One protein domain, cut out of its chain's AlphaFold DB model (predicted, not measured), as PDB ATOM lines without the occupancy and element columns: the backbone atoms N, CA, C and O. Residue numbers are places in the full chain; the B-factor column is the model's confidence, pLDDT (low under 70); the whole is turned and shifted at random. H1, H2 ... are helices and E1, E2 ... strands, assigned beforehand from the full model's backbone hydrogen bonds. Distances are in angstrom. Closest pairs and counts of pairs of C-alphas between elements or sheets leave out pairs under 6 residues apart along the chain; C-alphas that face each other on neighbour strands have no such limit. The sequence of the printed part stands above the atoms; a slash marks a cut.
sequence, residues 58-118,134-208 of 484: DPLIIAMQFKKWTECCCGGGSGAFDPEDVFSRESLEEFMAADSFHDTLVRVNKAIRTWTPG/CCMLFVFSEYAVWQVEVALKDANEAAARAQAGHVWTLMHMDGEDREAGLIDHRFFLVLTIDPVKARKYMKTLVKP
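Overview. This is residues 58 to 118 and 134 to 208 of the 484 residues of an uncharacterized protein of Klebsormidium nitens (UniProt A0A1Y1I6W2). A small sheet of three strands has the long helix H3 over one face, running along the edge strand E2, and H2 lies side by side with H3, running the opposite way. The short H1 packs on the first part of H2, while H4 lies at one end of the long axis and only grazes the sheet with its residues 195 to 199. The printed part has 136 residues with four named helices and three named strands, in the order E1, H1, H2, H3, E2, E3, H4; the sheet's order is E1, E3, E2, antiparallel throughout, and the class is mixed, helices and strands. The whole is compact, with a radius of gyration of the C-alphas of 16.0 A, yet elongated in outline, spanning 54 by 34 by 26 A.

Along the chain. The sheet holds E1, residues 60 to 65, 16.3 A long from C-alpha 60 at (-18.023, 18.110, 47.531); E3, residues 187 to 193, 19.2 A; and E2, residues 166 to 172, 19.5 A. H3, residues 134 to 161, is 41.5 A long and begins at C-alpha 134, (14.295, -0.649, 39.662). H2, residues 98 to 115, measures 25.9 A, and H1, residues 83 to 87, measures 6.1 A. H4, residues 195 to 206, is 16.1 A long and ends at C-alpha 206, (-35.866, 6.565, 45.189).

Arrangement. E3 is the inner strand. E1 and E3 are antiparallel at 160 degrees, with N 62 and O 191 within hydrogen-bond range at 2.9 A. E2 and E3 form a hairpin, antiparallel at 158 degrees, with N 169 and O 190 2.8 A apart. H3 is on the sheet at a height of 9.7 A, over E2, and runs along the strands at 8 degrees to E2 on the local plane; its closest C-alphas to E2 are those of Asn 156 and Val 167, 5.6 A apart. H2 touches H3 at a shallow tilt of 20 degrees, opposite ways; the closest C-alphas are those of Val 108 and Val 148, 5.5 A. H1 touches H2, which meets it with residues 98 to 105 alone; the closest C-alphas are those of Pro 83 and His 102, 6.2 A. H1 and H2 are each only just not on the sheet, with 4 pairs of C-alphas within 10 A. H4 touches no helix and is only just on the sheet, with 5 such pairs. Every O i to N i+4 pair is within hydrogen-bond range in H1, H2 and H4, and 22 of 24 are in H3.

Size, cuts and confidence. The two C-alphas farthest apart are those of Cys 134 and Pro 208, 55.8 A. Residues 119 to 133 are not printed, and C-alphas 118 and 134 are 16.8 A apart across this cut. The links E1 to H1 and E2 to E3 are long. The mean pLDDT of the printed part is 75.2; it is under 70 at residues 66 to 84, 114 to 118, 134 to 141, 174 to 186 and 207 to 208.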
ATOM      1  N   ASP A  58     -21.116  24.423  46.888       80.62
ATOM      2  CA  ASP A  58     -19.753  24.101  46.485       80.62
ATOM      3  C   ASP A  58     -19.624  22.589  46.223       80.62
ATOM      4  O   ASP A  58     -20.158  21.781  46.996       80.62
ATOM      5  N   PRO A  59     -18.892  22.174  45.171       84.56
ATOM      6  CA  PRO A  59     -18.710  20.763  44.885       84.56
ATOM      7  C   PRO A  59     -18.037  20.072  46.073       84.56
ATOM      8  O   PRO A  59     -17.015  20.531  46.597       84.56
ATOM      9  N   LEU A  60     -18.598  18.939  46.484       86.25
ATOM     10  CA  LEU A  60     -18.023  18.110  47.531       86.25
ATOM     11  C   LEU A  60     -16.844  17.333  46.939       86.25
ATOM     12  O   LEU A  60     -16.999  16.589  45.972       86.25
ATOM     13  N   ILE A  61     -15.658  17.515  47.519       87.88
ATOM     14  CA  ILE A  61     -14.425  16.851  47.085       87.88
ATOM     15  C   ILE A  61     -13.961  15.911  48.193       87.88
ATOM     16  O   ILE A  61     -13.566  16.355  49.275       87.88
ATOM     17  N   ILE A  62     -13.966  14.614  47.897       86.44
ATOM     18  CA  ILE A  62     -13.516  13.556  48.799       86.44
ATOM     19  C   ILE A  62     -12.224  12.976  48.245       86.44
ATOM     20  O   ILE A  62     -12.216  12.349  47.188       86.44
ATOM     21  N   ALA A  63     -11.124  13.177  48.968       86.12
ATOM     22  CA  ALA A  63      -9.831  12.603  48.624       86.12
ATOM     23  C   ALA A  63      -9.541  11.385  49.507       86.12
ATOM     24  O   ALA A  63      -9.396  11.499  50.727       86.12
ATOM     25  N   MET A  64      -9.416  10.222  48.873       85.44
ATOM     26  CA  MET A  64      -9.030   8.976  49.518       85.44
ATOM     27  C   MET A  64      -7.551   8.712  49.275       85.44
ATOM     28  O   MET A  64      -7.089   8.651  48.134       85.44
ATOM     29  N   GLN A  65      -6.805   8.558  50.366       76.00
ATOM     30  CA  GLN A  65      -5.408   8.156  50.309       76.00
ATOM     31  C   GLN A  65      -5.301   6.634  50.211       76.00
ATOM     32  O   GLN A  65      -5.999   5.908  50.919       76.00
ATOM     33  N   PHE A  66      -4.377   6.166  49.378       69.25
ATOM     34  CA  PHE A  66      -4.007   4.761  49.299       69.25
ATOM     35  C   PHE A  66      -3.467   4.280  50.660       69.25
ATOM     36  O   PHE A  66      -2.434   4.760  51.135       69.25
ATOM     37  N   LYS A  67      -4.150   3.340  51.325       65.94
ATOM     38  CA  LYS A  67      -3.590   2.677  52.511       65.94
ATOM     39  C   LYS A  67      -2.555   1.659  52.042       65.94
ATOM     40  O   LYS A  67      -2.838   0.808  51.202       65.94
ATOM     41  N   LYS A  68      -1.351   1.739  52.616       57.59
ATOM     42  CA  LYS A  68      -0.276   0.767  52.401       57.59
ATOM     43  C   LYS A  68      -0.820  -0.651  52.558       57.59
ATOM     44  O   LYS A  68      -1.372  -0.995  53.605       57.59
ATOM     45  N   TRP A  69      -0.627  -1.467  51.527       55.12
ATOM     46  CA  TRP A  69      -0.950  -2.884  51.569       55.12
ATOM     47  C   TRP A  69      -0.082  -3.564  52.621       55.12
ATOM     48  O   TRP A  69       1.127  -3.712  52.454       55.12
ATOM     49  N   THR A  70      -0.692  -3.896  53.752       47.56
ATOM     50  CA  THR A  70      -0.016  -4.595  54.850       47.56
ATOM     51  C   THR A  70      -0.346  -6.083  54.870       47.56
ATOM     52  O   THR A  70       0.310  -6.830  55.589       47.56
ATOM     53  N   GLU A  71      -1.277  -6.536  54.026       46.25
ATOM     54  CA  GLU A  71      -1.693  -7.931  53.964       46.25
ATOM     55  C   GLU A  71      -1.207  -8.612  52.684       46.25
ATOM     56  O   GLU A  71      -1.320  -8.102  51.568       46.25
ATOM     57  N   CYS A  72      -0.604  -9.780  52.891       42.53
ATOM     58  CA  CYS A  72      -0.118 -10.684  51.863       42.53
ATOM     59  C   CYS A  72      -1.254 -11.053  50.892       42.53
ATOM     60  O   CYS A  72      -2.395 -11.206  51.322       42.53
ATOM     61  N   CYS A  73      -0.933 -11.260  49.608       42.94
ATOM     62  CA  CYS A  73      -1.856 -11.468  48.475       42.94
ATOM     63  C   CYS A  73      -2.911 -12.590  48.648       42.94
ATOM     64  O   CYS A  73      -3.756 -12.775  47.775       42.94
ATOM     65  N   CYS A  74      -2.839 -13.356  49.736       41.03
ATOM     66  CA  CYS A  74      -3.694 -14.493  50.071       41.03
ATOM     67  C   CYS A  74      -4.721 -14.187  51.180       41.03
ATOM     68  O   CYS A  74      -5.603 -15.005  51.422       41.03
ATOM     69  N   GLY A  75      -4.616 -13.042  51.865       40.25
ATOM     70  CA  GLY A  75      -5.623 -12.582  52.819       40.25
ATOM     71  C   GLY A  75      -6.744 -11.871  52.070       40.25
ATOM     72  O   GLY A  75      -6.503 -10.870  51.403       40.25
ATOM     73  N   GLY A  76      -7.974 -12.371  52.162       42.53
ATOM     74  CA  GLY A  76      -9.169 -11.744  51.581       42.53
ATOM     75  C   GLY A  76      -9.561 -10.396  52.208       42.53
ATOM     76  O   GLY A  76     -10.726 -10.026  52.130       42.53
ATOM     77  N   GLY A  77      -8.628  -9.676  52.834       42.56
ATOM     78  CA  GLY A  77      -8.851  -8.399  53.501       42.56
ATOM     79  C   GLY A  77      -8.737  -7.205  52.552       42.56
ATOM     80  O   GLY A  77      -7.972  -7.219  51.584       42.56
ATOM     81  N   SER A  78      -9.589  -6.213  52.818       48.81
ATOM     82  CA  SER A  78      -9.656  -4.831  52.316       48.81
ATOM     83  C   SER A  78      -8.615  -4.404  51.269       48.81
ATOM     84  O   SER A  78      -7.402  -4.455  51.485       48.81
ATOM     85  N   GLY A  79      -9.094  -3.920  50.120       52.22
ATOM     86  CA  GLY A  79      -8.254  -3.231  49.138       52.22
ATOM     87  C   GLY A  79      -7.545  -1.996  49.713       52.22
ATOM     88  O   GLY A  79      -7.789  -1.575  50.840       52.22
ATOM     89  N   ALA A  80      -6.650  -1.403  48.923       62.53
ATOM     90  CA  ALA A  80      -5.912  -0.201  49.318       62.53
ATOM     91  C   ALA A  80      -6.829   1.000  49.621       62.53
ATOM     92  O   ALA A  80      -6.451   1.900  50.374       62.53
ATOM     93  N   PHE A  81      -8.042   0.986  49.064       68.31
ATOM     94  CA  PHE A  81      -9.147   1.857  49.443       68.31
ATOM     95  C   PHE A  81     -10.213   1.035  50.162       68.31
ATOM     96  O   PHE A  81     -10.749   0.086  49.585       68.31
ATOM     97  N   ASP A  82     -10.483   1.405  51.409       68.12
ATOM     98  CA  ASP A  82     -11.506   0.799  52.258       68.12
ATOM     99  C   ASP A  82     -12.837   1.547  52.049       68.12
ATOM    100  O   ASP A  82     -12.921   2.723  52.425       68.12
ATOM    101  N   PRO A  83     -13.823   0.936  51.365       65.75
ATOM    102  CA  PRO A  83     -15.025   1.624  50.902       65.75
ATOM    103  C   PRO A  83     -16.007   1.943  52.037       65.75
ATOM    104  O   PRO A  83     -16.575   3.037  52.060       65.75
ATOM    105  N   GLU A  84     -16.188   1.025  52.989       64.38
ATOM    106  CA  GLU A  84     -17.254   1.112  53.996       64.38
ATOM    107  C   GLU A  84     -17.035   2.300  54.945       64.38
ATOM    108  O   GLU A  84     -17.948   3.087  55.197       64.38
ATOM    109  N   ASP A  85     -15.789   2.506  55.378       70.50
ATOM    110  CA  ASP A  85     -15.408   3.590  56.291       70.50
ATOM    111  C   ASP A  85     -15.584   4.993  55.684       70.50
ATOM    112  O   ASP A  85     -15.757   5.970  56.417       70.50
ATOM    113  N   VAL A  86     -15.468   5.137  54.359       79.31
ATOM    114  CA  VAL A  86     -15.566   6.445  53.688       79.31
ATOM    115  C   VAL A  86     -17.009   6.761  53.329       79.31
ATOM    116  O   VAL A  86     -17.438   7.896  53.532       79.31
ATOM    117  N   PHE A  87     -17.750   5.763  52.842       82.75
ATOM    118  CA  PHE A  87     -19.122   5.944  52.382       82.75
ATOM    119  C   PHE A  87     -20.029   6.456  53.502       82.75
ATOM    120  O   PHE A  87     -20.602   7.536  53.375       82.75
ATOM    121  N   SER A  88     -20.063   5.751  54.637       82.88
ATOM    122  CA  SER A  88     -20.902   6.136  55.775       82.88
ATOM    123  C   SER A  88     -20.388   7.372  56.515       82.88
ATOM    124  O   SER A  88     -21.177   8.131  57.069       82.88
ATOM    125  N   ARG A  89     -19.067   7.602  56.558       83.19
ATOM    126  CA  ARG A  89     -18.507   8.753  57.289       83.19
ATOM    127  C   ARG A  89     -18.779  10.082  56.591       83.19
ATOM    128  O   ARG A  89     -18.967  11.085  57.275       83.19
ATOM    129  N   GLU A  90     -18.752  10.103  55.262       84.31
ATOM    130  CA  GLU A  90     -18.998  11.319  54.479       84.31
ATOM    131  C   GLU A  90     -20.462  11.457  54.032       84.31
ATOM    132  O   GLU A  90     -20.758  12.345  53.235       84.31
ATOM    133  N   SER A  91     -21.365  10.611  54.546       87.50
ATOM    134  CA  SER A  91     -22.796  10.603  54.208       87.50
ATOM    135  C   SER A  91     -23.047  10.530  52.696       87.50
ATOM    136  O   SER A  91     -23.873  11.254  52.135       87.50
ATOM    137  N   LEU A  92     -22.282   9.678  52.005       88.38
ATOM    138  CA  LEU A  92     -22.341   9.567  50.548       88.38
ATOM    139  C   LEU A  92     -23.655   8.979  50.033       88.38
ATOM    140  O   LEU A  92     -23.987   9.182  48.864       88.38
ATOM    141  N   GLU A  93     -24.429   8.327  50.899       88.31
ATOM    142  CA  GLU A  93     -25.775   7.838  50.615       88.31
ATOM    143  C   GLU A  93     -26.744   8.932  50.136       88.31
ATOM    144  O   GLU A  93     -27.709   8.628  49.438       88.31
ATOM    145  N   GLU A  94     -26.485  10.206  50.449       86.06
ATOM    146  CA  GLU A  94     -27.301  11.330  49.971       86.06
ATOM    147  C   GLU A  94     -27.038  11.680  48.498       86.06
ATOM    148  O   GLU A  94     -27.873  12.308  47.837       86.06
ATOM    149  N   PHE A  95     -25.877  11.285  47.971       88.50
ATOM    150  CA  PHE A  95     -25.363  11.754  46.685       88.50
ATOM    151  C   PHE A  95     -25.163  10.636  45.664       88.50
ATOM    152  O   PHE A  95     -25.233  10.883  44.460       88.50
ATOM    153  N   MET A  96     -24.914   9.405  46.108       91.38
ATOM    154  CA  MET A  96     -24.716   8.278  45.207       91.38
ATOM    155  C   MET A  96     -25.166   6.953  45.818       91.38
ATOM    156  O   MET A  96     -25.133   6.754  47.030       91.38
ATOM    157  N   ALA A  97     -25.552   6.014  44.955       89.56
ATOM    158  CA  ALA A  97     -25.904   4.665  45.377       89.56
ATOM    159  C   ALA A  97     -24.675   3.917  45.917       89.56
ATOM    160  O   ALA A  97     -23.597   3.967  45.313       89.56
ATOM    161  N   ALA A  98     -24.863   3.177  47.015       88.69
ATOM    162  CA  ALA A  98     -23.808   2.389  47.646       88.69
ATOM    163  C   ALA A  98     -23.155   1.419  46.653       88.69
ATOM    164  O   ALA A  98     -21.930   1.387  46.562       88.69
ATOM    165  N   ASP A  99     -23.952   0.715  45.846       88.56
ATOM    166  CA  ASP A  99     -23.452  -0.241  44.851       88.56
ATOM    167  C   ASP A  99     -22.536   0.431  43.823       88.56
ATOM    168  O   ASP A  99     -21.457  -0.067  43.527       88.56
ATOM    169  N   SER A 100     -22.902   1.624  43.340       87.25
ATOM    170  CA  SER A 100     -22.093   2.371  42.368       87.25
ATOM    171  C   SER A 100     -20.737   2.798  42.945       87.25
ATOM    172  O   SER A 100     -19.705   2.711  42.266       87.25
ATOM    173  N   PHE A 101     -20.722   3.223  44.211       90.44
ATOM    174  CA  PHE A 101     -19.493   3.565  44.923       90.44
ATOM    175  C   PHE A 101     -18.603   2.332  45.133       90.44
ATOM    176  O   PHE A 101     -17.419   2.350  44.779       90.44
ATOM    177  N   HIS A 102     -19.180   1.244  45.653       88.69
ATOM    178  CA  HIS A 102     -18.458   0.006  45.946       88.69
ATOM    179  C   HIS A 102     -17.928  -0.653  44.672       88.69
ATOM    180  O   HIS A 102     -16.754  -1.015  44.634       88.69
ATOM    181  N   ASP A 103     -18.721  -0.728  43.603       88.62
ATOM    182  CA  ASP A 103     -18.303  -1.291  42.318       88.62
ATOM    183  C   ASP A 103     -17.101  -0.550  41.731       88.62
ATOM    184  O   ASP A 103     -16.150  -1.174  41.247       88.62
ATOM    185  N   THR A 104     -17.111   0.785  41.801       89.31
ATOM    186  CA  THR A 104     -15.992   1.606  41.322       89.31
ATOM    187  C   THR A 104     -14.727   1.298  42.124       89.31
ATOM    188  O   THR A 104     -13.673   1.022  41.544       89.31
ATOM    189  N   LEU A 105     -14.830   1.253  43.455       88.56
ATOM    190  CA  LEU A 105     -13.697   0.928  44.321       88.56
ATOM    191  C   LEU A 105     -13.210  -0.513  44.155       88.56
ATOM    192  O   LEU A 105     -12.002  -0.746  44.172       88.56
ATOM    193  N   VAL A 106     -14.101  -1.478  43.930       86.75
ATOM    194  CA  VAL A 106     -13.741  -2.871  43.633       86.75
ATOM    195  C   VAL A 106     -12.967  -2.956  42.319       86.75
ATOM    196  O   VAL A 106     -11.934  -3.626  42.274       86.75
ATOM    197  N   ARG A 107     -13.396  -2.251  41.264       86.19
ATOM    198  CA  ARG A 107     -12.677  -2.217  39.977       86.19
ATOM    199  C   ARG A 107     -11.298  -1.584  40.109       86.19
ATOM    200  O   ARG A 107     -10.322  -2.168  39.641       86.19
ATOM    201  N   VAL A 108     -11.198  -0.449  40.800       86.75
ATOM    202  CA  VAL A 108      -9.916   0.225  41.061       86.75
ATOM    203  C   VAL A 108      -8.988  -0.678  41.881       86.75
ATOM    204  O   VAL A 108      -7.852  -0.928  41.481       86.75
ATOM    205  N   ASN A 109      -9.479  -1.255  42.981       83.19
ATOM    206  CA  ASN A 109      -8.712  -2.186  43.810       83.19
ATOM    207  C   ASN A 109      -8.305  -3.451  43.034       83.19
ATOM    208  O   ASN A 109      -7.217  -3.979  43.263       83.19
ATOM    209  N   LYS A 110      -9.136  -3.937  42.103       82.88
ATOM    210  CA  LYS A 110      -8.802  -5.061  41.217       82.88
ATOM    211  C   LYS A 110      -7.676  -4.697  40.247       82.88
ATOM    212  O   LYS A 110      -6.742  -5.485  40.130       82.88
ATOM    213  N   ALA A 111      -7.719  -3.518  39.625       82.44
ATOM    214  CA  ALA A 111      -6.652  -3.018  38.750       82.44
ATOM    215  C   ALA A 111      -5.304  -2.912  39.491       82.44
ATOM    216  O   ALA A 111      -4.265  -3.357  38.998       82.44
ATOM    217  N   ILE A 112      -5.335  -2.416  40.730       77.44
ATOM    218  CA  ILE A 112      -4.165  -2.344  41.618       77.44
ATOM    219  C   ILE A 112      -3.681  -3.751  42.024       77.44
ATOM    220  O   ILE A 112      -2.479  -4.024  42.054       77.44
ATOM    221  N   ARG A 113      -4.606  -4.676  42.314       72.19
ATOM    222  CA  ARG A 113      -4.294  -6.073  42.669       72.19
ATOM    223  C   ARG A 113      -3.584  -6.807  41.545       72.19
ATOM    224  O   ARG A 113      -2.584  -7.463  41.799       72.19
ATOM    225  N   THR A 114      -4.077  -6.677  40.316       69.56
ATOM    226  CA  THR A 114      -3.449  -7.289  39.136       69.56
ATOM    227  C   THR A 114      -2.064  -6.725  38.848       69.56
ATOM    228  O   THR A 114      -1.242  -7.414  38.251       69.56
ATOM    229  N   TRP A 115      -1.796  -5.489  39.279       65.31
ATOM    230  CA  TRP A 115      -0.497  -4.849  39.117       65.31
ATOM    231  C   TRP A 115       0.548  -5.370  40.095       65.31
ATOM    232  O   TRP A 115       1.704  -5.526  39.711       65.31
ATOM    233  N   THR A 116       0.165  -5.611  41.350       59.25
ATOM    234  CA  THR A 116       1.143  -6.005  42.357       59.25
ATOM    235  C   THR A 116       1.587  -7.426  42.030       59.25
ATOM    236  O   THR A 116       0.790  -8.354  42.203       59.25
ATOM    237  N   PRO A 117       2.820  -7.631  41.529       52.03
ATOM    238  CA  PRO A 117       3.281  -8.962  41.182       52.03
ATOM    239  C   PRO A 117       3.179  -9.761  42.465       52.03
ATOM    240  O   PRO A 117       3.738  -9.347  43.482       52.03
ATOM    241  N   GLY A 118       2.391 -10.835  42.454       50.31
ATOM    242  CA  GLY A 118       2.198 -11.639  43.643       50.31
ATOM    243  C   GLY A 118       3.568 -11.999  44.203       50.31
ATOM    244  O   GLY A 118       4.258 -12.843  43.639       50.31
ATOM    245  N   CYS A 134      14.403  -2.105  39.814       47.25
ATOM    246  CA  CYS A 134      14.295  -0.649  39.662       47.25
ATOM    247  C   CYS A 134      13.732  -0.212  38.297       47.25
ATOM    248  O   CYS A 134      12.905   0.689  38.257       47.25
ATOM    249  N   CYS A 135      14.123  -0.853  37.191       49.75
ATOM    250  CA  CYS A 135      13.645  -0.477  35.852       49.75
ATOM    251  C   CYS A 135      12.245  -1.027  35.542       49.75
ATOM    252  O   CYS A 135      11.453  -0.360  34.880       49.75
ATOM    253  N   MET A 136      11.927  -2.224  36.040       51.94
ATOM    254  CA  MET A 136      10.619  -2.843  35.824       51.94
ATOM    255  C   MET A 136       9.527  -2.178  36.672       51.94
ATOM    256  O   MET A 136       8.412  -1.995  36.193       51.94
ATOM    257  N   LEU A 137       9.844  -1.729  37.894       56.69
ATOM    258  CA  LEU A 137       8.885  -1.049  38.770       56.69
ATOM    259  C   LEU A 137       8.297   0.226  38.139       56.69
ATOM    260  O   LEU A 137       7.104   0.476  38.306       56.69
ATOM    261  N   PHE A 138       9.084   0.988  37.368       57.25
ATOM    262  CA  PHE A 138       8.579   2.176  36.666       57.25
ATOM    263  C   PHE A 138       7.567   1.821  35.571       57.25
ATOM    264  O   PHE A 138       6.452   2.340  35.598       57.25
ATOM    265  N   VAL A 139       7.904   0.895  34.663       62.62
ATOM    266  CA  VAL A 139       7.002   0.465  33.572       62.62
ATOM    267  C   VAL A 139       5.705  -0.117  34.133       62.62
ATOM    268  O   VAL A 139       4.615   0.177  33.645       62.62
ATOM    269  N   PHE A 140       5.805  -0.897  35.210       66.38
ATOM    270  CA  PHE A 140       4.627  -1.453  35.854       66.38
ATOM    271  C   PHE A 140       3.770  -0.369  36.517       66.38
ATOM    272  O   PHE A 140       2.549  -0.453  36.435       66.38
ATOM    273  N   SER A 141       4.366   0.643  37.157       68.38
ATOM    274  CA  SER A 141       3.602   1.731  37.787       68.38
ATOM    275  C   SER A 141       2.779   2.541  36.779       68.38
ATOM    276  O   SER A 141       1.616   2.832  37.045       68.38
ATOM    277  N   GLU A 142       3.332   2.827  35.594       74.94
ATOM    278  CA  GLU A 142       2.600   3.517  34.525       74.94
ATOM    279  C   GLU A 142       1.427   2.674  34.013       74.94
ATOM    280  O   GLU A 142       0.331   3.193  33.811       74.94
ATOM    281  N   TYR A 143       1.622   1.359  33.873       78.31
ATOM    282  CA  TYR A 143       0.550   0.444  33.485       78.31
ATOM    283  C   TYR A 143      -0.564   0.358  34.541       78.31
ATOM    284  O   TYR A 143      -1.742   0.317  34.190       78.31
ATOM    285  N   ALA A 144      -0.213   0.368  35.831       76.38
ATOM    286  CA  ALA A 144      -1.188   0.386  36.923       76.38
ATOM    287  C   ALA A 144      -2.047   1.650  36.891       76.38
ATOM    288  O   ALA A 144      -3.270   1.569  36.981       76.38
ATOM    289  N   VAL A 145      -1.396   2.808  36.737       83.69
ATOM    290  CA  VAL A 145      -2.066   4.106  36.611       83.69
ATOM    291  C   VAL A 145      -3.014   4.081  35.419       83.69
ATOM    292  O   VAL A 145      -4.185   4.403  35.582       83.69
ATOM    293  N   TRP A 146      -2.552   3.597  34.264       85.50
ATOM    294  CA  TRP A 146      -3.387   3.467  33.073       85.50
ATOM    295  C   TRP A 146      -4.615   2.571  33.304       85.50
ATOM    296  O   TRP A 146      -5.727   2.950  32.946       85.50
ATOM    297  N   GLN A 147      -4.460   1.415  33.955       84.94
ATOM    298  CA  GLN A 147      -5.587   0.527  34.274       84.94
ATOM    299  C   GLN A 147      -6.593   1.168  35.240       84.94
ATOM    300  O   GLN A 147      -7.804   1.003  35.083       84.94
ATOM    301  N   VAL A 148      -6.108   1.920  36.233       87.81
ATOM    302  CA  VAL A 148      -6.979   2.691  37.129       87.81
ATOM    303  C   VAL A 148      -7.719   3.768  36.340       87.81
ATOM    304  O   VAL A 148      -8.934   3.870  36.466       87.81
ATOM    305  N   GLU A 149      -7.034   4.523  35.482       89.31
ATOM    306  CA  GLU A 149      -7.651   5.546  34.630       89.31
ATOM    307  C   GLU A 149      -8.740   4.969  33.715       89.31
ATOM    308  O   GLU A 149      -9.799   5.579  33.581       89.31
ATOM    309  N   VAL A 150      -8.529   3.779  33.139       88.75
ATOM    310  CA  VAL A 150      -9.552   3.064  32.355       88.75
ATOM    311  C   VAL A 150     -10.770   2.733  33.221       88.75
ATOM    312  O   VAL A 150     -11.894   3.054  32.841       88.75
ATOM    313  N   ALA A 151     -10.566   2.173  34.418       88.50
ATOM    314  CA  ALA A 151     -11.665   1.856  35.331       88.50
ATOM    315  C   ALA A 151     -12.460   3.107  35.756       88.50
ATOM    316  O   ALA A 151     -13.690   3.058  35.848       88.50
ATOM    317  N   LEU A 152     -11.775   4.233  35.991       91.81
ATOM    318  CA  LEU A 152     -12.423   5.505  36.319       91.81
ATOM    319  C   LEU A 152     -13.173   6.093  35.124       91.81
ATOM    320  O   LEU A 152     -14.256   6.644  35.305       91.81
ATOM    321  N   LYS A 153     -12.631   5.965  33.908       91.06
ATOM    322  CA  LYS A 153     -13.299   6.414  32.683       91.06
ATOM    323  C   LYS A 153     -14.646   5.713  32.508       91.06
ATOM    324  O   LYS A 153     -15.648   6.398  32.321       91.06
ATOM    325  N   ASP A 154     -14.687   4.391  32.655       89.12
ATOM    326  CA  ASP A 154     -15.928   3.619  32.529       89.12
ATOM    327  C   ASP A 154     -16.978   4.045  33.570       89.12
ATOM    328  O   ASP A 154     -18.162   4.197  33.250       89.12
ATOM    329  N   ALA A 155     -16.546   4.269  34.818       89.12
ATOM    330  CA  ALA A 155     -17.415   4.752  35.890       89.12
ATOM    331  C   ALA A 155     -17.950   6.165  35.597       89.12
ATOM    332  O   ALA A 155     -19.146   6.420  35.731       89.12
ATOM    333  N   ASN A 156     -17.086   7.065  35.125       91.81
ATOM    334  CA  ASN A 156     -17.452   8.437  34.780       91.81
ATOM    335  C   ASN A 156     -18.403   8.504  33.582       91.81
ATOM    336  O   ASN A 156     -19.334   9.303  33.588       91.81
ATOM    337  N   GLU A 157     -18.218   7.664  32.563       90.69
ATOM    338  CA  GLU A 157     -19.140   7.586  31.427       90.69
ATOM    339  C   GLU A 157     -20.518   7.066  31.849       90.69
ATOM    340  O   GLU A 157     -21.540   7.566  31.371       90.69
ATOM    341  N   ALA A 158     -20.565   6.089  32.760       88.31
ATOM    342  CA  ALA A 158     -21.819   5.616  33.339       88.31
ATOM    343  C   ALA A 158     -22.521   6.720  34.148       88.31
ATOM    344  O   ALA A 158     -23.707   6.976  33.927       88.31
ATOM    345  N   ALA A 159     -21.783   7.427  35.010       86.81
ATOM    346  CA  ALA A 159     -22.298   8.547  35.795       86.81
ATOM    347  C   ALA A 159     -22.784   9.709  34.911       86.81
ATOM    348  O   ALA A 159     -23.846  10.281  35.163       86.81
ATOM    349  N   ALA A 160     -22.053  10.031  33.840       86.31
ATOM    350  CA  ALA A 160     -22.421  11.076  32.888       86.31
ATOM    351  C   ALA A 160     -23.706  10.730  32.121       86.31
ATOM    352  O   ALA A 160     -24.596  11.575  32.020       86.31
ATOM    353  N   ARG A 161     -23.844   9.483  31.642       87.69
ATOM    354  CA  ARG A 161     -25.077   8.992  30.992       87.69
ATOM    355  C   ARG A 161     -26.286   9.072  31.921       87.69
ATOM    356  O   ARG A 161     -27.372   9.425  31.476       87.69
ATOM    357  N   ALA A 162     -26.080   8.786  33.201       83.94
ATOM    358  CA  ALA A 162     -27.110   8.864  34.229       83.94
ATOM    359  C   ALA A 162     -27.370  10.293  34.746       83.94
ATOM    360  O   ALA A 162     -28.287  10.491  35.536       83.94
ATOM    361  N   GLN A 163     -26.577  11.289  34.327       87.38
ATOM    362  CA  GLN A 163     -26.578  12.647  34.888       87.38
ATOM    363  C   GLN A 163     -26.395  12.670  36.416       87.38
ATOM    364  O   GLN A 163     -26.921  13.539  37.108       87.38
ATOM    365  N   ALA A 164     -25.611  11.730  36.946       82.88
ATOM    366  CA  ALA A 164     -25.510  11.468  38.379       82.88
ATOM    367  C   ALA A 164     -24.683  12.500  39.168       82.88
ATOM    368  O   ALA A 164     -24.560  12.393  40.385       82.88
ATOM    369  N   GLY A 165     -24.098  13.495  38.492       87.44
ATOM    370  CA  GLY A 165     -23.449  14.632  39.146       87.44
ATOM    371  C   GLY A 165     -22.124  14.330  39.846       87.44
ATOM    372  O   GLY A 165     -21.647  15.184  40.578       87.44
ATOM    373  N   HIS A 166     -21.510  13.166  39.644       91.44
ATOM    374  CA  HIS A 166     -20.238  12.821  40.280       91.44
ATOM    375  C   HIS A 166     -19.179  12.385  39.265       91.44
ATOM    376  O   HIS A 166     -19.498  11.847  38.204       91.44
ATOM    377  N   VAL A 167     -17.915  12.648  39.596       93.50
ATOM    378  CA  VAL A 167     -16.747  12.364  38.759       93.50
ATOM    379  C   VAL A 167     -15.602  11.859  39.626       93.50
ATOM    380  O   VAL A 167     -15.228  12.472  40.624       93.50
ATOM    381  N   TRP A 168     -15.006  10.758  39.195       94.12
ATOM    382  CA  TRP A 168     -13.814  10.170  39.774       94.12
ATOM    383  C   TRP A 168     -12.558  10.643  39.053       94.12
ATOM    384  O   TRP A 168     -12.519  10.736  37.825       94.12
ATOM    385  N   THR A 169     -11.501  10.928  39.801       91.12
ATOM    386  CA  THR A 169     -10.205  11.347  39.265       91.12
ATOM    387  C   THR A 169      -9.082  10.742  40.090       91.12
ATOM    388  O   THR A 169      -9.142  10.708  41.315       91.12
ATOM    389  N   LEU A 170      -8.030  10.280  39.421       88.75
ATOM    390  CA  LEU A 170      -6.791   9.893  40.080       88.75
ATOM    391  C   LEU A 170      -5.856  11.107  40.106       88.75
ATOM    392  O   LEU A 170      -5.477  11.625  39.059       88.75
ATOM    393  N   MET A 171      -5.491  11.577  41.296       86.25
ATOM    394  CA  MET A 171      -4.591  12.713  41.476       86.25
ATOM    395  C   MET A 171      -3.208  12.228  41.907       86.25
ATOM    396  O   MET A 171      -3.072  11.540  42.918       86.25
ATOM    397  N   HIS A 172      -2.179  12.621  41.155       81.38
ATOM    398  CA  HIS A 172      -0.779  12.431  41.528       81.38
ATOM    399  C   HIS A 172      -0.268  13.675  42.265       81.38
ATOM    400  O   HIS A 172      -0.365  14.791  41.752       81.38
ATOM    401  N   MET A 173       0.275  13.495  43.465       74.25
ATOM    402  CA  MET A 173       0.991  14.538  44.186       74.25
ATOM    403  C   MET A 173       2.473  14.485  43.826       74.25
ATOM    404  O   MET A 173       3.184  13.543  44.182       74.25
ATOM    405  N   ASP A 174       2.945  15.538  43.161       62.94
ATOM    406  CA  ASP A 174       4.369  15.775  42.939       62.94
ATOM    407  C   ASP A 174       5.021  16.182  44.271       62.94
ATOM    408  O   ASP A 174       5.126  17.358  44.610       62.94
ATOM    409  N   GLY A 175       5.405  15.195  45.081       55.84
ATOM    410  CA  GLY A 175       6.211  15.428  46.277       55.84
ATOM    411  C   GLY A 175       7.680  15.667  45.917       55.84
ATOM    412  O   GLY A 175       8.269  14.879  45.178       55.84
ATOM    413  N   GLU A 176       8.295  16.714  46.479       50.38
ATOM    414  CA  GLU A 176       9.757  16.937  46.432       50.38
ATOM    415  C   GLU A 176      10.540  15.913  47.287       50.38
ATOM    416  O   GLU A 176      11.773  15.845  47.228       50.38
ATOM    417  N   ASP A 177       9.837  15.099  48.080       47.50
ATOM    418  CA  ASP A 177      10.443  14.241  49.086       47.50
ATOM    419  C   ASP A 177      11.150  13.029  48.464       47.50
ATOM    420  O   ASP A 177      10.565  12.164  47.816       47.50
ATOM    421  N   ARG A 178      12.454  12.930  48.730       46.09
ATOM    422  CA  ARG A 178      13.342  11.827  48.319       46.09
ATOM    423  C   ARG A 178      12.917  10.438  48.824       46.09
ATOM    424  O   ARG A 178      13.500   9.449  48.392       46.09
ATOM    425  N   GLU A 179      11.917  10.349  49.699       46.47
ATOM    426  CA  GLU A 179      11.337   9.089  50.195       46.47
ATOM    427  C   GLU A 179      10.254   8.511  49.270       46.47
ATOM    428  O   GLU A 179       9.695   7.449  49.532       46.47
ATOM    429  N   ALA A 180       9.985   9.170  48.143       41.50
ATOM    430  CA  ALA A 180       8.886   8.879  47.237       41.50
ATOM    431  C   ALA A 180       9.051   7.596  46.385       41.50
ATOM    432  O   ALA A 180       8.522   7.507  45.280       41.50
ATOM    433  N   GLY A 181       9.771   6.583  46.865       44.00
ATOM    434  CA  GLY A 181       9.926   5.296  46.177       44.00
ATOM    435  C   GLY A 181       8.664   4.426  46.158       44.00
ATOM    436  O   GLY A 181       8.650   3.407  45.474       44.00
ATOM    437  N   LEU A 182       7.613   4.799  46.892       55.91
ATOM    438  CA  LEU A 182       6.399   4.004  47.031       55.91
ATOM    439  C   LEU A 182       5.171   4.783  46.522       55.91
ATOM    440  O   LEU A 182       4.973   5.962  46.821       55.91
ATOM    441  N   ILE A 183       4.370   4.108  45.693       57.78
ATOM    442  CA  ILE A 183       3.128   4.609  45.070       57.78
ATOM    443  C   ILE A 183       2.091   5.018  46.133       57.78
ATOM    444  O   ILE A 183       1.293   5.928  45.909       57.78
ATOM    445  N   ASP A 184       2.146   4.403  47.313       60.62
ATOM    446  CA  ASP A 184       1.236   4.620  48.445       60.62
ATOM    447  C   ASP A 184       1.204   6.067  48.974       60.62
ATOM    448  O   ASP A 184       0.215   6.485  49.577       60.62
ATOM    449  N   HIS A 185       2.243   6.864  48.721       61.81
ATOM    450  CA  HIS A 185       2.308   8.259  49.161       61.81
ATOM    451  C   HIS A 185       1.998   9.284  48.070       61.81
ATOM    452  O   HIS A 185       1.841  10.463  48.385       61.81
ATOM    453  N   ARG A 186       1.896   8.860  46.806       69.94
ATOM    454  CA  ARG A 186       1.796   9.786  45.668       69.94
ATOM    455  C   ARG A 186       0.411   9.884  45.051       69.94
ATOM    456  O   ARG A 186       0.137  10.884  44.401       69.94
ATOM    457  N   PHE A 187      -0.450   8.885  45.224       77.12
ATOM    458  CA  PHE A 187      -1.740   8.848  44.535       77.12
ATOM    459  C   PHE A 187      -2.917   8.993  45.496       77.12
ATOM    460  O   PHE A 187      -3.006   8.310  46.519       77.12
ATOM    461  N   PHE A 188      -3.843   9.866  45.116       83.31
ATOM    462  CA  PHE A 188      -5.130  10.052  45.764       83.31
ATOM    463  C   PHE A 188      -6.227   9.719  44.770       83.31
ATOM    464  O   PHE A 188      -6.216  10.201  43.637       83.31
ATOM    465  N   LEU A 189      -7.191   8.918  45.203       87.69
ATOM    466  CA  LEU A 189      -8.429   8.757  44.464       87.69
ATOM    467  C   LEU A 189      -9.389   9.850  44.927       87.69
ATOM    468  O   LEU A 189      -9.754   9.906  46.100       87.69
ATOM    469  N   VAL A 190      -9.750  10.745  44.017       90.12
ATOM    470  CA  VAL A 190     -10.580  11.915  44.289       90.12
ATOM    471  C   VAL A 190     -11.956  11.705  43.674       90.12
ATOM    472  O   VAL A 190     -12.077  11.477  42.473       90.12
ATOM    473  N   LEU A 191     -12.990  11.805  44.497       91.31
ATOM    474  CA  LEU A 191     -14.384  11.844  44.081       91.31
ATOM    475  C   LEU A 191     -14.880  13.286  44.207       91.31
ATOM    476  O   LEU A 191     -14.849  13.861  45.292       91.31
ATOM    477  N   THR A 192     -15.306  13.867  43.091       92.00
ATOM    478  CA  THR A 192     -15.925  15.196  43.037       92.00
ATOM    479  C   THR A 192     -17.413  15.034  42.789       92.00
ATOM    480  O   THR A 192     -17.804  14.327  41.863       92.00
ATOM    481  N   ILE A 193     -18.239  15.688  43.597       90.81
ATOM    482  CA  ILE A 193     -19.695  15.589  43.544       90.81
ATOM    483  C   ILE A 193     -20.265  16.997  43.405       90.81
ATOM    484  O   ILE A 193     -19.994  17.866  44.226       90.81
ATOM    485  N   ASP A 194     -21.072  17.203  42.372       90.38
ATOM    486  CA  ASP A 194     -22.024  18.300  42.257       90.38
ATOM    487  C   ASP A 194     -23.272  17.906  43.067       90.38
ATOM    488  O   ASP A 194     -24.053  17.055  42.619       90.38
ATOM    489  N   PRO A 195     -23.449  18.454  44.281       85.81
ATOM    490  CA  PRO A 195     -24.474  17.986  45.209       85.81
ATOM    491  C   PRO A 195     -25.893  18.222  44.679       85.81
ATOM    492  O   PRO A 195     -26.793  17.424  44.950       85.81
ATOM    493  N   VAL A 196     -26.097  19.265  43.869       84.81
ATOM    494  CA  VAL A 196     -27.399  19.590  43.275       84.81
ATOM    495  C   VAL A 196     -27.785  18.521  42.256       84.81
ATOM    496  O   VAL A 196     -28.875  17.940  42.336       84.81
ATOM    497  N   LYS A 197     -26.880  18.200  41.322       86.19
ATOM    498  CA  LYS A 197     -27.117  17.148  40.320       86.19
ATOM    499  C   LYS A 197     -27.243  15.769  40.964       86.19
ATOM    500  O   LYS A 197     -28.162  15.024  40.627       86.19
ATOM    501  N   ALA A 198     -26.372  15.463  41.919       86.38
ATOM    502  CA  ALA A 198     -26.349  14.187  42.619       86.38
ATOM    503  C   ALA A 198     -27.651  13.923  43.388       86.38
ATOM    504  O   ALA A 198     -28.291  12.891  43.183       86.38
ATOM    505  N   ARG A 199     -28.142  14.887  44.181       85.62
ATOM    506  CA  ARG A 199     -29.430  14.740  44.884       85.62
ATOM    507  C   ARG A 199     -30.610  14.637  43.924       85.62
ATOM    508  O   ARG A 199     -31.544  13.875  44.178       85.62
ATOM    509  N   LYS A 200     -30.594  15.386  42.814       85.50
ATOM    510  CA  LYS A 200     -31.633  15.276  41.777       85.50
ATOM    511  C   LYS A 200     -31.670  13.865  41.197       85.50
ATOM    512  O   LYS A 200     -32.755  13.303  41.076       85.50
ATOM    513  N   TYR A 201     -30.508  13.283  40.911       84.56
ATOM    514  CA  TYR A 201     -30.393  11.907  40.448       84.56
ATOM    515  C   TYR A 201     -30.869  10.899  41.507       84.56
ATOM    516  O   TYR A 201     -31.721  10.064  41.208       84.56
ATOM    517  N   MET A 202     -30.440  11.027  42.763       85.44
ATOM    518  CA  MET A 202     -30.880  10.135  43.845       85.44
ATOM    519  C   MET A 202     -32.403  10.151  44.040       85.44
ATOM    520  O   MET A 202     -33.017   9.099  44.205       85.44
ATOM    521  N   LYS A 203     -33.057  11.312  43.905       85.62
ATOM    522  CA  LYS A 203     -34.530  11.406  43.918       85.62
ATOM    523  C   LYS A 203     -35.195  10.623  42.781       85.62
ATOM    524  O   LYS A 203     -36.310  10.142  42.966       85.62
ATOM    525  N   THR A 204     -34.545  10.486  41.621       84.50
ATOM    526  CA  THR A 204     -35.073   9.659  40.520       84.50
ATOM    527  C   THR A 204     -34.965   8.164  40.798       84.50
ATOM    528  O   THR A 204     -35.839   7.421  40.366       84.50
ATOM    529  N   LEU A 205     -33.956   7.736  41.562       82.38
ATOM    530  CA  LEU A 205     -33.776   6.337  41.961       82.38
ATOM    531  C   LEU A 205     -34.732   5.919  43.084       82.38
ATOM    532  O   LEU A 205     -35.203   4.789  43.104       82.38
ATOM    533  N   VAL A 206     -35.016   6.833  44.017       74.44
ATOM    534  CA  VAL A 206     -35.866   6.565  45.189       74.44
ATOM    535  C   VAL A 206     -37.353   6.607  44.849       74.44
ATOM    536  O   VAL A 206     -38.153   6.103  45.631       74.44
ATOM    537  N   LYS A 207     -37.755   7.184  43.706       63.94
ATOM    538  CA  LYS A 207     -39.171   7.264  43.340       63.94
ATOM    539  C   LYS A 207     -39.723   5.836  43.201       63.94
ATOM    540  O   LYS A 207     -39.350   5.150  42.246       63.94
ATOM    541  N   PRO A 208     -40.573   5.367  44.136       54.25
ATOM    542  CA  PRO A 208     -41.111   4.025  44.042       54.25
ATOM    543  C   PRO A 208     -41.937   3.938  42.753       54.25
ATOM    544  O   PRO A 208     -42.579   4.924  42.374       54.25
TER     545      PRO A 208